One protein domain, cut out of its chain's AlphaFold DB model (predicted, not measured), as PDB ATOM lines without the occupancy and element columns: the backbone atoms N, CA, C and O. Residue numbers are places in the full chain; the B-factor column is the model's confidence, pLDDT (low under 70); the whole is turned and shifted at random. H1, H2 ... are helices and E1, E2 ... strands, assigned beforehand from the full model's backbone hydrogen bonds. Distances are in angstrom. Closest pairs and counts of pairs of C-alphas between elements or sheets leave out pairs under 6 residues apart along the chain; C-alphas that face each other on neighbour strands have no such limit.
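Overview. This is residues 70 to 167 of the 306 residues of the protein "Hypothetical protein" of Phaeocystis antarctica (UniProt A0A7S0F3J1). A strongly twisted, curled sheet of six antiparallel strands makes the body, with the last part of a long helix, H1, over one face of it. The first residues of H1, 70 to 77, stick out as an arm at one end of the long axis, and a shorter helix, H2, lies off the sheet at the other end. The printed part has 98 residues, with two named helices and six named strands in the order H1 E1 E2 E3 E4 E5 E6 H2; across the sheet the order is E2 E1 E3 E4 E5 E6, and the class is mixed, helices and strands. The whole is compact, with a radius of gyration of the C-alphas of 14.2 A, yet elongated in outline, spanning 52 by 27 by 23 A.

Along the chain. H1, residues 70 to 89, begins with C-alpha 70 at (-22.420, -20.160, -9.738) and is 28.7 A long from first to last C-alpha. E1, residues 97 to 101, and E2, residues 106 to 110, measure 12.1 A and 12.2 A. E3, residues 121 to 123, measures 6.8 A. E4, residues 129 to 134, is the longest strand at 15.5 A and begins with C-alpha 129 at (-5.405, -31.952, 1.512). E5, residues 137 to 140, and E6, residues 144 to 147, measure 9.9 A and 10.0 A. H2, residues 155 to 165, is 15.3 A long and ends with C-alpha 165 at (8.047, -43.909, 20.807).

Arrangement. E2 and E6 are the edge strands. E1 and E2 form a hairpin, with N 99 and O 108 2.9 A apart. E1 and E3 are antiparallel at 125 degrees, with N 123 and O 100 2.8 A apart. E3 E4 E5 E6 form a meander, each strand the antiparallel neighbour of the one before; N 122 and O 130, N 139 and O 131, and N 140 and O 144 are 2.8 A, 2.7 A and 2.8 A apart. H1 is on the sheet at a height of 12.6 A, in two layers, a helix on one face of a sheet. It lies over E4, and only just not over E5, on which 2 of its C-alphas fall. It runs slantwise to the strands, only just, at 58 degrees to E4 on the local plane. The closest C-alphas of H1 and E5 are those of Tyr 86 and Leu 140, 7.3 A apart. H2 is not on the sheet, and H1 and H2 are apart. In H1 and H2 every O i to N i+4 pair is within hydrogen-bond range.

Size, cuts and confidence. The two C-alphas farthest apart are those of Leu 70 and Ala 167, at 52.2 A. Without residues 70 to 77, which stand free, the body spans 41 by 27 by 23 A. The printed part has no cut, and no link is long. The mean pLDDT of the printed part is 85.2, and residues 149 to 167 are under 70.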
ATOM      1  N   LEU A  70     -22.542 -19.222 -10.856       89.56
ATOM      2  CA  LEU A  70     -22.420 -20.160  -9.738       89.56
ATOM      3  C   LEU A  70     -21.064 -20.875  -9.737       89.56
ATOM      4  O   LEU A  70     -20.394 -20.909  -8.711       89.56
ATOM      5  N   LYS A  71     -20.619 -21.394 -10.889       92.38
ATOM      6  CA  LYS A  71     -19.284 -22.009 -11.016       92.38
ATOM      7  C   LYS A  71     -18.168 -21.040 -10.640       92.38
ATOM      8  O   LYS A  71     -17.245 -21.422  -9.929       92.38
ATOM      9  N   HIS A  72     -18.271 -19.791 -11.089       88.69
ATOM     10  CA  HIS A  72     -17.323 -18.747 -10.721       88.69
ATOM     11  C   HIS A  72     -17.343 -18.482  -9.210       88.69
ATOM     12  O   HIS A  72     -16.290 -18.478  -8.589       88.69
ATOM     13  N   ALA A  73     -18.522 -18.331  -8.601       87.94
ATOM     14  CA  ALA A  73     -18.649 -18.111  -7.161       87.94
ATOM     15  C   ALA A  73     -18.045 -19.262  -6.335       87.94
ATOM     16  O   ALA A  73     -17.298 -19.011  -5.395       87.94
ATOM     17  N   LEU A  74     -18.299 -20.517  -6.722       91.19
ATOM     18  CA  LEU A  74     -17.707 -21.691  -6.070       91.19
ATOM     19  C   LEU A  74     -16.184 -21.730  -6.229       91.19
ATOM     20  O   LEU A  74     -15.478 -22.021  -5.268       91.19
ATOM     21  N   SER A  75     -15.673 -21.396  -7.416       91.31
ATOM     22  CA  SER A  75     -14.232 -21.317  -7.669       91.31
ATOM     23  C   SER A  75     -13.560 -20.225  -6.839       91.31
ATOM     24  O   SER A  75     -12.471 -20.447  -6.319       91.31
ATOM     25  N   VAL A  76     -14.192 -19.055  -6.706       92.12
ATOM     26  CA  VAL A  76     -13.686 -17.950  -5.881       92.12
ATOM     27  C   VAL A  76     -13.671 -18.353  -4.408       92.12
ATOM     28  O   VAL A  76     -12.676 -18.130  -3.726       92.12
ATOM     29  N   ASN A  77     -14.725 -19.016  -3.929       90.62
ATOM     30  CA  ASN A  77     -14.771 -19.514  -2.557       90.62
ATOM     31  C   ASN A  77     -13.677 -20.563  -2.288       90.62
ATOM     32  O   ASN A  77     -12.967 -20.466  -1.293       90.62
ATOM     33  N   ALA A  78     -13.488 -21.520  -3.203       88.94
ATOM     34  CA  ALA A  78     -12.413 -22.507  -3.097       88.94
ATOM     35  C   ALA A  78     -11.027 -21.840  -3.080       88.94
ATOM     36  O   ALA A  78     -10.184 -22.196  -2.259       88.94
ATOM     37  N   ALA A  79     -10.805 -20.831  -3.928       90.88
ATOM     38  CA  ALA A  79      -9.559 -20.070  -3.941       90.88
ATOM     39  C   ALA A  79      -9.319 -19.333  -2.615       90.88
ATOM     40  O   ALA A  79      -8.200 -19.363  -2.106       90.88
ATOM     41  N   HIS A  80     -10.349 -18.722  -2.020       92.88
ATOM     42  CA  HIS A  80     -10.231 -18.074  -0.711       92.88
ATOM     43  C   HIS A  80      -9.850 -19.059   0.391       92.88
ATOM     44  O   HIS A  80      -8.943 -18.773   1.169       92.88
ATOM     45  N   VAL A  81     -10.494 -20.225   0.420       94.19
ATOM     46  CA  VAL A  81     -10.220 -21.273   1.406       94.19
ATOM     47  C   VAL A  81      -8.778 -21.780   1.293       94.19
ATOM     48  O   VAL A  81      -8.059 -21.830   2.286       94.19
ATOM     49  N   ILE A  82      -8.320 -22.076   0.074       93.88
ATOM     50  CA  ILE A  82      -6.938 -22.508  -0.181       93.88
ATOM     51  C   ILE A  82      -5.931 -21.407   0.173       93.88
ATOM     52  O   ILE A  82      -4.881 -21.691   0.742       93.88
ATOM     53  N   THR A  83      -6.244 -20.148  -0.144       94.06
ATOM     54  CA  THR A  83      -5.365 -19.009   0.165       94.06
ATOM     55  C   THR A  83      -5.215 -18.823   1.672       94.06
ATOM     56  O   THR A  83      -4.110 -18.566   2.140       94.06
ATOM     57  N   ASN A  84      -6.302 -18.976   2.433       94.19
ATOM     58  CA  ASN A  84      -6.264 -18.873   3.889       94.19
ATOM     59  C   ASN A  84      -5.378 -19.964   4.504       94.19
ATOM     60  O   ASN A  84      -4.482 -19.652   5.288       94.19
ATOM     61  N   ASP A  85      -5.564 -21.216   4.070       94.81
ATOM     62  CA  ASP A  85      -4.705 -22.329   4.481       94.81
ATOM     63  C   ASP A  85      -3.241 -22.079   4.121       94.81
ATOM     64  O   ASP A  85      -2.358 -22.266   4.952       94.81
ATOM     65  N   TYR A  86      -2.965 -21.606   2.906       94.62
ATOM     66  CA  TYR A  86      -1.602 -21.290   2.495       94.62
ATOM     67  C   TYR A  86      -0.969 -20.219   3.388       94.62
ATOM     68  O   TYR A  86       0.151 -20.409   3.857       94.62
ATOM     69  N   MET A  87      -1.675 -19.114   3.658       92.38
ATOM     70  CA  MET A  87      -1.138 -18.047   4.504       92.38
ATOM     71  C   MET A  87      -0.838 -18.539   5.920       92.38
ATOM     72  O   MET A  87       0.233 -18.236   6.439       92.38
ATOM     73  N   MET A  88      -1.735 -19.330   6.509       91.81
ATOM     74  CA  MET A  88      -1.538 -19.926   7.830       91.81
ATOM     75  C   MET A  88      -0.333 -20.875   7.853       91.81
ATOM     76  O   MET A  88       0.513 -20.764   8.731       91.81
ATOM     77  N   LEU A  89      -0.227 -21.782   6.876       92.44
ATOM     78  CA  LEU A  89       0.839 -22.788   6.823       92.44
ATOM     79  C   LEU A  89       2.199 -22.208   6.403       92.44
ATOM     80  O   LEU A  89       3.230 -22.811   6.670       92.44
ATOM     81  N   SER A  90       2.215 -21.056   5.730       90.31
ATOM     82  CA  SER A  90       3.453 -20.370   5.334       90.31
ATOM     83  C   SER A  90       4.148 -19.639   6.489       90.31
ATOM     84  O   SER A  90       5.301 -19.230   6.351       90.31
ATOM     85  N   GLN A  91       3.455 -19.458   7.615       88.19
ATOM     86  CA  GLN A  91       3.977 -18.795   8.807       88.19
ATOM     87  C   GLN A  91       4.444 -19.834   9.841       88.19
ATOM     88  O   GLN A  91       3.897 -20.936   9.873       88.19
ATOM     89  N   PRO A  92       5.428 -19.499  10.699       84.38
ATOM     90  CA  PRO A  92       5.827 -20.355  11.815       84.38
ATOM     91  C   PRO A  92       4.636 -20.722  12.708       84.38
ATOM     92  O   PRO A  92       3.902 -19.840  13.167       84.38
ATOM     93  N   LEU A  93       4.435 -22.014  12.970       86.69
ATOM     94  CA  LEU A  93       3.252 -22.525  13.671       86.69
ATOM     95  C   LEU A  93       3.448 -22.498  15.195       86.69
ATOM     96  O   LEU A  93       3.453 -23.533  15.857       86.69
ATOM     97  N   SER A  94       3.574 -21.306  15.783       79.75
ATOM     98  CA  SER A  94       3.908 -21.140  17.212       79.75
ATOM     99  C   SER A  94       2.960 -21.859  18.183       79.75
ATOM    100  O   SER A  94       3.388 -22.306  19.246       79.75
ATOM    101  N   GLU A  95       1.677 -21.972  17.832       85.12
ATOM    102  CA  GLU A  95       0.648 -22.656  18.635       85.12
ATOM    103  C   GLU A  95       0.335 -24.074  18.122       85.12
ATOM    104  O   GLU A  95      -0.348 -24.851  18.792       85.12
ATOM    105  N   GLY A  96       0.882 -24.436  16.961       89.06
ATOM    106  CA  GLY A  96       0.493 -25.608  16.194       89.06
ATOM    107  C   GLY A  96      -0.851 -25.466  15.484       89.06
ATOM    108  O   GLY A  96      -1.606 -24.516  15.672       89.06
ATOM    109  N   ILE A  97      -1.132 -26.438  14.626       93.50
ATOM    110  CA  ILE A  97      -2.354 -26.555  13.842       93.50
ATOM    111  C   ILE A  97      -2.963 -27.938  14.062       93.50
ATOM    112  O   ILE A  97      -2.261 -28.951  14.054       93.50
ATOM    113  N   MET A  98      -4.282 -28.001  14.241       95.56
ATOM    114  CA  MET A  98      -4.979 -29.282  14.220       95.56
ATOM    115  C   MET A  98      -5.208 -29.738  12.785       95.56
ATOM    116  O   MET A  98      -5.847 -29.047  11.995       95.56
ATOM    117  N   LEU A  99      -4.742 -30.942  12.475       96.31
ATOM    118  CA  LEU A  99      -4.950 -31.586  11.189       96.31
ATOM    119  C   LEU A  99      -5.623 -32.942  11.383       96.31
ATOM    120  O   LEU A  99      -5.330 -33.667  12.328       96.31
ATOM    121  N   MET A 100      -6.510 -33.317  10.468       97.06
ATOM    122  CA  MET A 100      -7.120 -34.646  10.460       97.06
ATOM    123  C   MET A 100      -6.257 -35.603   9.634       97.06
ATOM    124  O   MET A 100      -6.213 -35.490   8.410       97.06
ATOM    125  N   ASP A 101      -5.593 -36.562  10.276       96.25
ATOM    126  CA  ASP A 101      -4.875 -37.632   9.580       96.25
ATOM    127  C   ASP A 101      -5.890 -38.580   8.928       96.25
ATOM    128  O   ASP A 101      -6.696 -39.215   9.611       96.25
ATOM    129  N   ARG A 102      -5.880 -38.684   7.594       93.00
ATOM    130  CA  ARG A 102      -6.825 -39.539   6.855       93.00
ATOM    131  C   ARG A 102      -6.514 -41.023   6.986       93.00
ATOM    132  O   ARG A 102      -7.437 -41.827   6.855       93.00
ATOM    133  N   SER A 103      -5.249 -41.377   7.194       88.19
ATOM    134  CA  SER A 103      -4.818 -42.769   7.322       88.19
ATOM    135  C   SER A 103      -5.324 -43.355   8.636       88.19
ATOM    136  O   SER A 103      -5.855 -44.459   8.658       88.19
ATOM    137  N   GLU A 104      -5.231 -42.577   9.713       89.69
ATOM    138  CA  GLU A 104      -5.633 -43.001  11.061       89.69
ATOM    139  C   GLU A 104      -7.005 -42.469  11.496       89.69
ATOM    140  O   GLU A 104      -7.499 -42.840  12.557       89.69
ATOM    141  N   ARG A 105      -7.635 -41.613  10.682       91.38
ATOM    142  CA  ARG A 105      -8.936 -40.970  10.944       91.38
ATOM    143  C   ARG A 105      -9.003 -40.282  12.310       91.38
ATOM    144  O   ARG A 105     -10.007 -40.386  13.013       91.38
ATOM    145  N   ARG A 106      -7.933 -39.580  12.681       93.25
ATOM    146  CA  ARG A 106      -7.829 -38.877  13.965       93.25
ATOM    147  C   ARG A 106      -7.298 -37.464  13.798       93.25
ATOM    148  O   ARG A 106      -6.518 -37.188  12.890       93.25
ATOM    149  N   LEU A 107      -7.697 -36.591  14.718       94.19
ATOM    150  CA  LEU A 107      -7.119 -35.260  14.843       94.19
ATOM    151  C   LEU A 107      -5.731 -35.365  15.474       94.19
ATOM    152  O   LEU A 107      -5.551 -36.006  16.510       94.19
ATOM    153  N   VAL A 108      -4.761 -34.729  14.835       93.75
ATOM    154  CA  VAL A 108      -3.368 -34.652  15.259       93.75
ATOM    155  C   VAL A 108      -3.008 -33.178  15.378       93.75
ATOM    156  O   VAL A 108      -3.212 -32.403  14.445       93.75
ATOM    157  N   MET A 109      -2.488 -32.789  16.539       93.69
ATOM    158  CA  MET A 109      -1.918 -31.461  16.738       93.69
ATOM    159  C   MET A 109      -0.501 -31.455  16.171       93.69
ATOM    160  O   MET A 109       0.353 -32.188  16.663       93.69
ATOM    161  N   VAL A 110      -0.269 -30.640  15.148       90.81
ATOM    162  CA  VAL A 110       1.003 -30.527  14.434       90.81
ATOM    163  C   VAL A 110       1.613 -29.172  14.762       90.81
ATOM    164  O   VAL A 110       1.059 -28.140  14.403       90.81
ATOM    165  N   ARG A 111       2.740 -29.154  15.473       88.31
ATOM    166  CA  ARG A 111       3.413 -27.912  15.897       88.31
ATOM    167  C   ARG A 111       4.365 -27.357  14.854       88.31
ATOM    168  O   ARG A 111       4.763 -26.210  14.938       88.31
ATOM    169  N   SER A 112       4.735 -28.182  13.887       89.31
ATOM    170  CA  SER A 112       5.566 -27.782  12.765       89.31
ATOM    171  C   SER A 112       5.184 -28.603  11.550       89.31
ATOM    172  O   SER A 112       4.938 -29.804  11.657       89.31
ATOM    173  N   LEU A 113       5.228 -27.996  10.363       89.88
ATOM    174  CA  LEU A 113       5.120 -28.737   9.102       89.88
ATOM    175  C   LEU A 113       6.185 -29.840   8.973       89.88
ATOM    176  O   LEU A 113       5.998 -30.813   8.239       89.88
ATOM    177  N   GLY A 114       7.288 -29.709   9.717       86.25
ATOM    178  CA  GLY A 114       8.313 -30.728   9.852       86.25
ATOM    179  C   GLY A 114       7.829 -31.994  10.552       86.25
ATOM    180  O   GLY A 114       8.437 -33.029  10.343       86.25
ATOM    181  N   GLU A 115       6.743 -31.981  11.320       87.56
ATOM    182  CA  GLU A 115       6.202 -33.176  11.990       87.56
ATOM    183  C   GLU A 115       5.315 -34.022  11.066       87.56
ATOM    184  O   GLU A 115       4.967 -35.156  11.399       87.56
ATOM    185  N   LEU A 116       4.964 -33.502   9.884       89.81
ATOM    186  CA  LEU A 116       4.160 -34.234   8.915       89.81
ATOM    187  C   LEU A 116       4.902 -35.480   8.442       89.81
ATOM    188  O   LEU A 116       6.021 -35.404   7.916       89.81
ATOM    189  N   LEU A 117       4.237 -36.624   8.575       87.88
ATOM    190  CA  LEU A 117       4.780 -37.893   8.130       87.88
ATOM    191  C   LEU A 117       4.698 -37.987   6.591       87.88
ATOM    192  O   LEU A 117       3.673 -37.634   5.997       87.88
ATOM    193  N   PRO A 118       5.759 -38.456   5.913       85.81
ATOM    194  CA  PRO A 118       5.731 -38.759   4.491       85.81
ATOM    195  C   PRO A 118       4.716 -39.867   4.203       85.81
ATOM    196  O   PRO A 118       4.417 -40.702   5.056       85.81
ATOM    197  N   LEU A 119       4.165 -39.852   2.987       83.12
ATOM    198  CA  LEU A 119       3.095 -40.750   2.519       83.12
ATOM    199  C   LEU A 119       1.769 -40.666   3.289       83.12
ATOM    200  O   LEU A 119       0.800 -41.321   2.899       83.12
ATOM    201  N   ARG A 120       1.683 -39.842   4.337       90.81
ATOM    202  CA  ARG A 120       0.421 -39.536   4.999       90.81
ATOM    203  C   ARG A 120      -0.254 -38.336   4.372       90.81
ATOM    204  O   ARG A 120       0.372 -37.440   3.802       90.81
ATOM    205  N   THR A 121      -1.575 -38.374   4.461       94.94
ATOM    206  CA  THR A 121      -2.448 -37.334   3.943       94.94
ATOM    207  C   THR A 121      -3.220 -36.755   5.106       94.94
ATOM    208  O   THR A 121      -3.952 -37.469   5.790       94.94
ATOM    209  N   TYR A 122      -3.067 -35.459   5.298       96.94
ATOM    210  CA  TYR A 122      -3.732 -34.702   6.335       96.94
ATOM    211  C   TYR A 122      -4.797 -33.821   5.693       96.94
ATOM    212  O   TYR A 122      -4.613 -33.348   4.573       96.94
ATOM    213  N   ASN A 123      -5.914 -33.607   6.374       97.00
ATOM    214  CA  ASN A 123      -6.882 -32.590   5.992       97.00
ATOM    215  C   ASN A 123      -6.755 -31.395   6.937       97.00
ATOM    216  O   ASN A 123      -6.682 -31.577   8.156       97.00
ATOM    217  N   THR A 124      -6.751 -30.191   6.372       96.06
ATOM    218  CA  THR A 124      -6.880 -28.940   7.127       96.06
ATOM    219  C   THR A 124      -8.292 -28.796   7.692       96.06
ATOM    220  O   THR A 124      -9.202 -29.548   7.325       96.06
ATOM    221  N   GLU A 125      -8.495 -27.806   8.562       90.69
ATOM    222  CA  GLU A 125      -9.816 -27.471   9.110       90.69
ATOM    223  C   GLU A 125     -10.849 -27.156   8.016       90.69
ATOM    224  O   GLU A 125     -12.021 -27.500   8.148       90.69
ATOM    225  N   TYR A 126     -10.409 -26.603   6.881       91.94
ATOM    226  CA  TYR A 126     -11.280 -26.331   5.735       91.94
ATOM    227  C   TYR A 126     -11.375 -27.493   4.735       91.94
ATOM    228  O   TYR A 126     -11.940 -27.341   3.649       91.94
ATOM    229  N   GLY A 127     -10.827 -28.663   5.071       92.94
ATOM    230  CA  GLY A 127     -10.912 -29.874   4.256       92.94
ATOM    231  C   GLY A 127      -9.945 -29.929   3.071       92.94
ATOM    232  O   GLY A 127     -10.077 -30.825   2.232       92.94
ATOM    233  N   ASN A 128      -8.963 -29.024   2.989       96.06
ATOM    234  CA  ASN A 128      -7.910 -29.126   1.984       96.06
ATOM    235  C   ASN A 128      -6.922 -30.227   2.352       96.06
ATOM    236  O   ASN A 128      -6.623 -30.464   3.518       96.06
ATOM    237  N   ILE A 129      -6.385 -30.886   1.331       96.00
ATOM    238  CA  ILE A 129      -5.405 -31.952   1.512       96.00
ATOM    239  C   ILE A 129      -4.012 -31.348   1.676       96.00
ATOM    240  O   ILE A 129      -3.573 -30.579   0.824       96.00
ATOM    241  N   LEU A 130      -3.311 -31.749   2.729       96.12
ATOM    242  CA  LEU A 130      -1.916 -31.442   2.995       96.12
ATOM    243  C   LEU A 130      -1.118 -32.747   3.053       96.12
ATOM    244  O   LEU A 130      -1.426 -33.652   3.829       96.12
ATOM    245  N   CYS A 131      -0.087 -32.863   2.225       94.56
ATOM    246  CA  CYS A 131       0.799 -34.022   2.223       94.56
ATOM    247  C   CYS A 131       2.256 -33.584   2.135       94.56
ATOM    248  O   CYS A 131       2.589 -32.584   1.499       94.56
ATOM    249  N   ARG A 132       3.152 -34.335   2.771       91.12
ATOM    250  CA  ARG A 132       4.582 -34.060   2.659       91.12
ATOM    251  C   ARG A 132       5.144 -34.713   1.405       91.12
ATOM    252  O   ARG A 132       5.010 -35.922   1.226       91.12
ATOM    253  N   VAL A 133       5.779 -33.910   0.550       90.19
ATOM    254  CA  VAL A 133       6.302 -34.351  -0.756       90.19
ATOM    255  C   VAL A 133       7.823 -34.437  -0.765       90.19
ATOM    256  O   VAL A 133       8.384 -35.199  -1.541       90.19
ATOM    257  N   SER A 134       8.514 -33.694   0.099       89.06
ATOM    258  CA  SER A 134       9.963 -33.823   0.287       89.06
ATOM    259  C   SER A 134      10.362 -33.489   1.725       89.06
ATOM    260  O   SER A 134       9.529 -33.058   2.529       89.06
ATOM    261  N   LYS A 135      11.651 -33.639   2.058       83.19
ATOM    262  CA  LYS A 135      12.189 -33.227   3.366       83.19
ATOM    263  C   LYS A 135      11.844 -31.768   3.694       83.19
ATOM    264  O   LYS A 135      11.512 -31.485   4.840       83.19
ATOM    265  N   HIS A 136      11.847 -30.886   2.697       85.56
ATOM    266  CA  HIS A 136      11.680 -29.442   2.886       85.56
ATOM    267  C   HIS A 136      10.410 -28.871   2.254       85.56
ATOM    268  O   HIS A 136      10.231 -27.661   2.267       85.56
ATOM    269  N   LYS A 137       9.530 -29.717   1.706       90.75
ATOM    270  CA  LYS A 137       8.309 -29.267   1.030       90.75
ATOM    271  C   LYS A 137       7.096 -30.088   1.427       90.75
ATOM    272  O   LYS A 137       7.103 -31.321   1.328       90.75
ATOM    273  N   ALA A 138       6.033 -29.385   1.783       92.81
ATOM    274  CA  ALA A 138       4.681 -29.903   1.861       92.81
ATOM    275  C   ALA A 138       3.878 -29.424   0.646       92.81
ATOM    276  O   ALA A 138       4.246 -28.461  -0.020       92.81
ATOM    277  N   ARG A 139       2.793 -30.118   0.319       95.56
ATOM    278  CA  ARG A 139       1.912 -29.785  -0.796       95.56
ATOM    279  C   ARG A 139       0.480 -29.676  -0.302       95.56
ATOM    280  O   ARG A 139      -0.075 -30.642   0.218       95.56
ATOM    281  N   LEU A 140      -0.092 -28.495  -0.486       95.56
ATOM    282  CA  LEU A 140      -1.460 -28.131  -0.151       95.56
ATOM    283  C   LEU A 140      -2.346 -28.223  -1.399       95.56
ATOM    284  O   LEU A 140      -1.940 -27.839  -2.501       95.56
ATOM    285  N   ALA A 141      -3.560 -28.749  -1.232       93.31
ATOM    286  CA  ALA A 141      -4.554 -28.933  -2.290       93.31
ATOM    287  C   ALA A 141      -3.968 -29.601  -3.553       93.31
ATOM    288  O   ALA A 141      -4.318 -29.255  -4.682       93.31
ATOM    289  N   ASN A 142      -3.028 -30.536  -3.358       90.31
ATOM    290  CA  ASN A 142      -2.288 -31.266  -4.397       90.31
ATOM    291  C   ASN A 142      -1.517 -30.406  -5.417       90.31
ATOM    292  O   ASN A 142      -0.981 -30.957  -6.377       90.31
ATOM    293  N   THR A 143      -1.442 -29.089  -5.238       90.69
ATOM    294  CA  THR A 143      -0.983 -28.164  -6.288       90.69
ATOM    295  C   THR A 143      -0.021 -27.104  -5.782       90.69
ATOM    296  O   THR A 143       0.902 -26.744  -6.505       90.69
ATOM    297  N   ILE A 144      -0.194 -26.631  -4.549       93.62
ATOM    298  CA  ILE A 144       0.603 -25.542  -3.988       93.62
ATOM    299  C   ILE A 144       1.699 -26.137  -3.115       93.62
ATOM    300  O   ILE A 144       1.405 -26.882  -2.185       93.62
ATOM    301  N   GLU A 145       2.957 -25.823  -3.409       94.12
ATOM    302  CA  GLU A 145       4.085 -26.225  -2.568       94.12
ATOM    303  C   GLU A 145       4.303 -25.191  -1.458       94.12
ATOM    304  O   GLU A 145       4.301 -23.989  -1.713       94.12
ATOM    305  N   VAL A 146       4.461 -25.675  -0.230       92.31
ATOM    306  CA  VAL A 146       4.733 -24.883   0.970       92.31
ATOM    307  C   VAL A 146       6.086 -25.323   1.512       92.31
ATOM    308  O   VAL A 146       6.314 -26.520   1.720       92.31
ATOM    309  N   ASP A 147       6.982 -24.364   1.721       90.56
ATOM    310  CA  ASP A 147       8.305 -24.640   2.267       90.56
ATOM    311  C   ASP A 147       8.217 -24.944   3.768       90.56
ATOM    312  O   ASP A 147       7.552 -24.257   4.537       90.56
ATOM    313  N   VAL A 148       8.902 -26.009   4.179       83.81
ATOM    314  CA  VAL A 148       8.949 -26.516   5.565       83.81
ATOM    315  C   VAL A 148      10.162 -25.942   6.318       83.81
ATOM    316  O   VAL A 148      10.389 -26.238   7.487       83.81
ATOM    317  N   THR A 149      10.978 -25.127   5.649       68.94
ATOM    318  CA  THR A 149      12.244 -24.593   6.171       68.94
ATOM    319  C   THR A 149      12.065 -23.521   7.240       68.94
ATOM    320  O   THR A 149      13.022 -23.212   7.935       68.94
ATOM    321  N   SER A 150      10.868 -22.952   7.375       58.72
ATOM    322  CA  SER A 150      10.589 -21.799   8.238       58.72
ATOM    323  C   SER A 150      10.596 -22.115   9.737       58.72
ATOM    324  O   SER A 150      10.713 -21.187  10.528       58.72
ATOM    325  N   ASP A 151      10.461 -23.387  10.125       57.25
ATOM    326  CA  ASP A 151      10.178 -23.763  11.519       57.25
ATOM    327  C   ASP A 151      11.321 -24.486  12.248       57.25
ATOM    328  O   ASP A 151      11.130 -24.826  13.408       57.25
ATOM    329  N   GLU A 152      12.474 -24.732  11.600       51.38
ATOM    330  CA  GLU A 152      13.719 -25.342  12.142       51.38
ATOM    331  C   GLU A 152      13.569 -26.286  13.362       51.38
ATOM    332  O   GLU A 152      14.409 -26.328  14.261       51.38
ATOM    333  N   VAL A 153      12.521 -27.111  13.403       59.22
ATOM    334  CA  VAL A 153      12.494 -28.255  14.306       59.22
ATOM    335  C   VAL A 153      13.429 -29.270  13.679       59.22
ATOM    336  O   VAL A 153      13.192 -29.721  12.556       59.22
ATOM    337  N   ASP A 154      14.502 -29.585  14.401       63.47
ATOM    338  CA  ASP A 154      15.558 -30.501  13.990       63.47
ATOM    339  C   ASP A 154      14.929 -31.846  13.590       63.47
ATOM    340  O   ASP A 154      14.550 -32.671  14.424       63.47
ATOM    341  N   TRP A 155      14.702 -32.013  12.285       61.12
ATOM    342  CA  TRP A 155      13.901 -33.095  11.701       61.12
ATOM    343  C   TRP A 155      14.389 -34.464  12.168       61.12
ATOM    344  O   TRP A 155      13.592 -35.356  12.465       61.12
ATOM    345  N   ASP A 156      15.706 -34.588  12.301       61.91
ATOM    346  CA  ASP A 156      16.380 -35.802  12.733       61.91
ATOM    347  C   ASP A 156      16.094 -36.105  14.220       61.91
ATOM    348  O   ASP A 156      15.948 -37.267  14.597       61.91
ATOM    349  N   ALA A 157      15.889 -35.082  15.058       66.31
ATOM    350  CA  ALA A 157      15.492 -35.238  16.460       66.31
ATOM    351  C   ALA A 157      14.005 -35.601  16.625       66.31
ATOM    352  O   ALA A 157      13.632 -36.318  17.560       66.31
ATOM    353  N   THR A 158      13.134 -35.124  15.734       62.81
ATOM    354  CA  THR A 158      11.712 -35.509  15.716       62.81
ATOM    355  C   THR A 158      11.546 -36.940  15.218       62.81
ATOM    356  O   THR A 158      10.844 -37.728  15.850       62.81
ATOM    357  N   LEU A 159      12.267 -37.315  14.156       62.16
ATOM    358  CA  LEU A 159      12.364 -38.699  13.690       62.16
ATOM    359  C   LEU A 159      12.927 -39.623  14.770       62.16
ATOM    360  O   LEU A 159      12.374 -40.696  14.991       62.16
ATOM    361  N   GLY A 160      13.982 -39.197  15.473       62.12
ATOM    362  CA  GLY A 160      14.555 -39.951  16.587       62.12
ATOM    363  C   GLY A 160      13.541 -40.201  17.703       62.12
ATOM    364  O   GLY A 160      13.439 -41.321  18.199       62.12
ATOM    365  N   ARG A 161      12.732 -39.194  18.054       64.81
ATOM    366  CA  ARG A 161      11.657 -39.345  19.048       64.81
ATOM    367  C   ARG A 161      10.549 -40.276  18.579       64.81
ATOM    368  O   ARG A 161      10.173 -41.154  19.341       64.81
ATOM    369  N   ILE A 162      10.072 -40.138  17.344       60.75
ATOM    370  CA  ILE A 162       9.018 -41.008  16.797       60.75
ATOM    371  C   ILE A 162       9.505 -42.460  16.710       60.75
ATOM    372  O   ILE A 162       8.770 -43.369  17.079       60.75
ATOM    373  N   ALA A 163      10.753 -42.685  16.292       59.38
ATOM    374  CA  ALA A 163      11.351 -44.018  16.245       59.38
ATOM    375  C   ALA A 163      11.500 -44.653  17.642       59.38
ATOM    376  O   ALA A 163      11.353 -45.865  17.779       59.38
ATOM    377  N   LEU A 164      11.768 -43.848  18.678       59.53
ATOM    378  CA  LEU A 164      11.831 -44.305  20.070       59.53
ATOM    379  C   LEU A 164      10.437 -44.576  20.666       59.53
ATOM    380  O   LEU A 164      10.274 -45.562  21.379       59.53
ATOM    381  N   ASP A 165       9.438 -43.750  20.344       55.03
ATOM    382  CA  ASP A 165       8.047 -43.909  20.807       55.03
ATOM    383  C   ASP A 165       7.335 -45.099  20.128       55.03
ATOM    384  O   ASP A 165       6.429 -45.704  20.698       55.03
ATOM    385  N   GLN A 166       7.767 -45.480  18.918       51.09
ATOM    386  CA  GLN A 166       7.196 -46.576  18.116       51.09
ATOM    387  C   GLN A 166       7.877 -47.941  18.317       51.09
ATOM    388  O   GLN A 166       7.543 -48.903  17.629       51.09
ATOM    389  N   ALA A 167       8.773 -48.089  19.298       47.62
ATOM    390  CA  ALA A 167       9.361 -49.391  19.647       47.62
ATOM    391  C   ALA A 167       8.336 -50.426  20.190       47.62
ATOM    392  O   ALA A 167       8.690 -51.578  20.448       47.62
TER     393      ALA A 167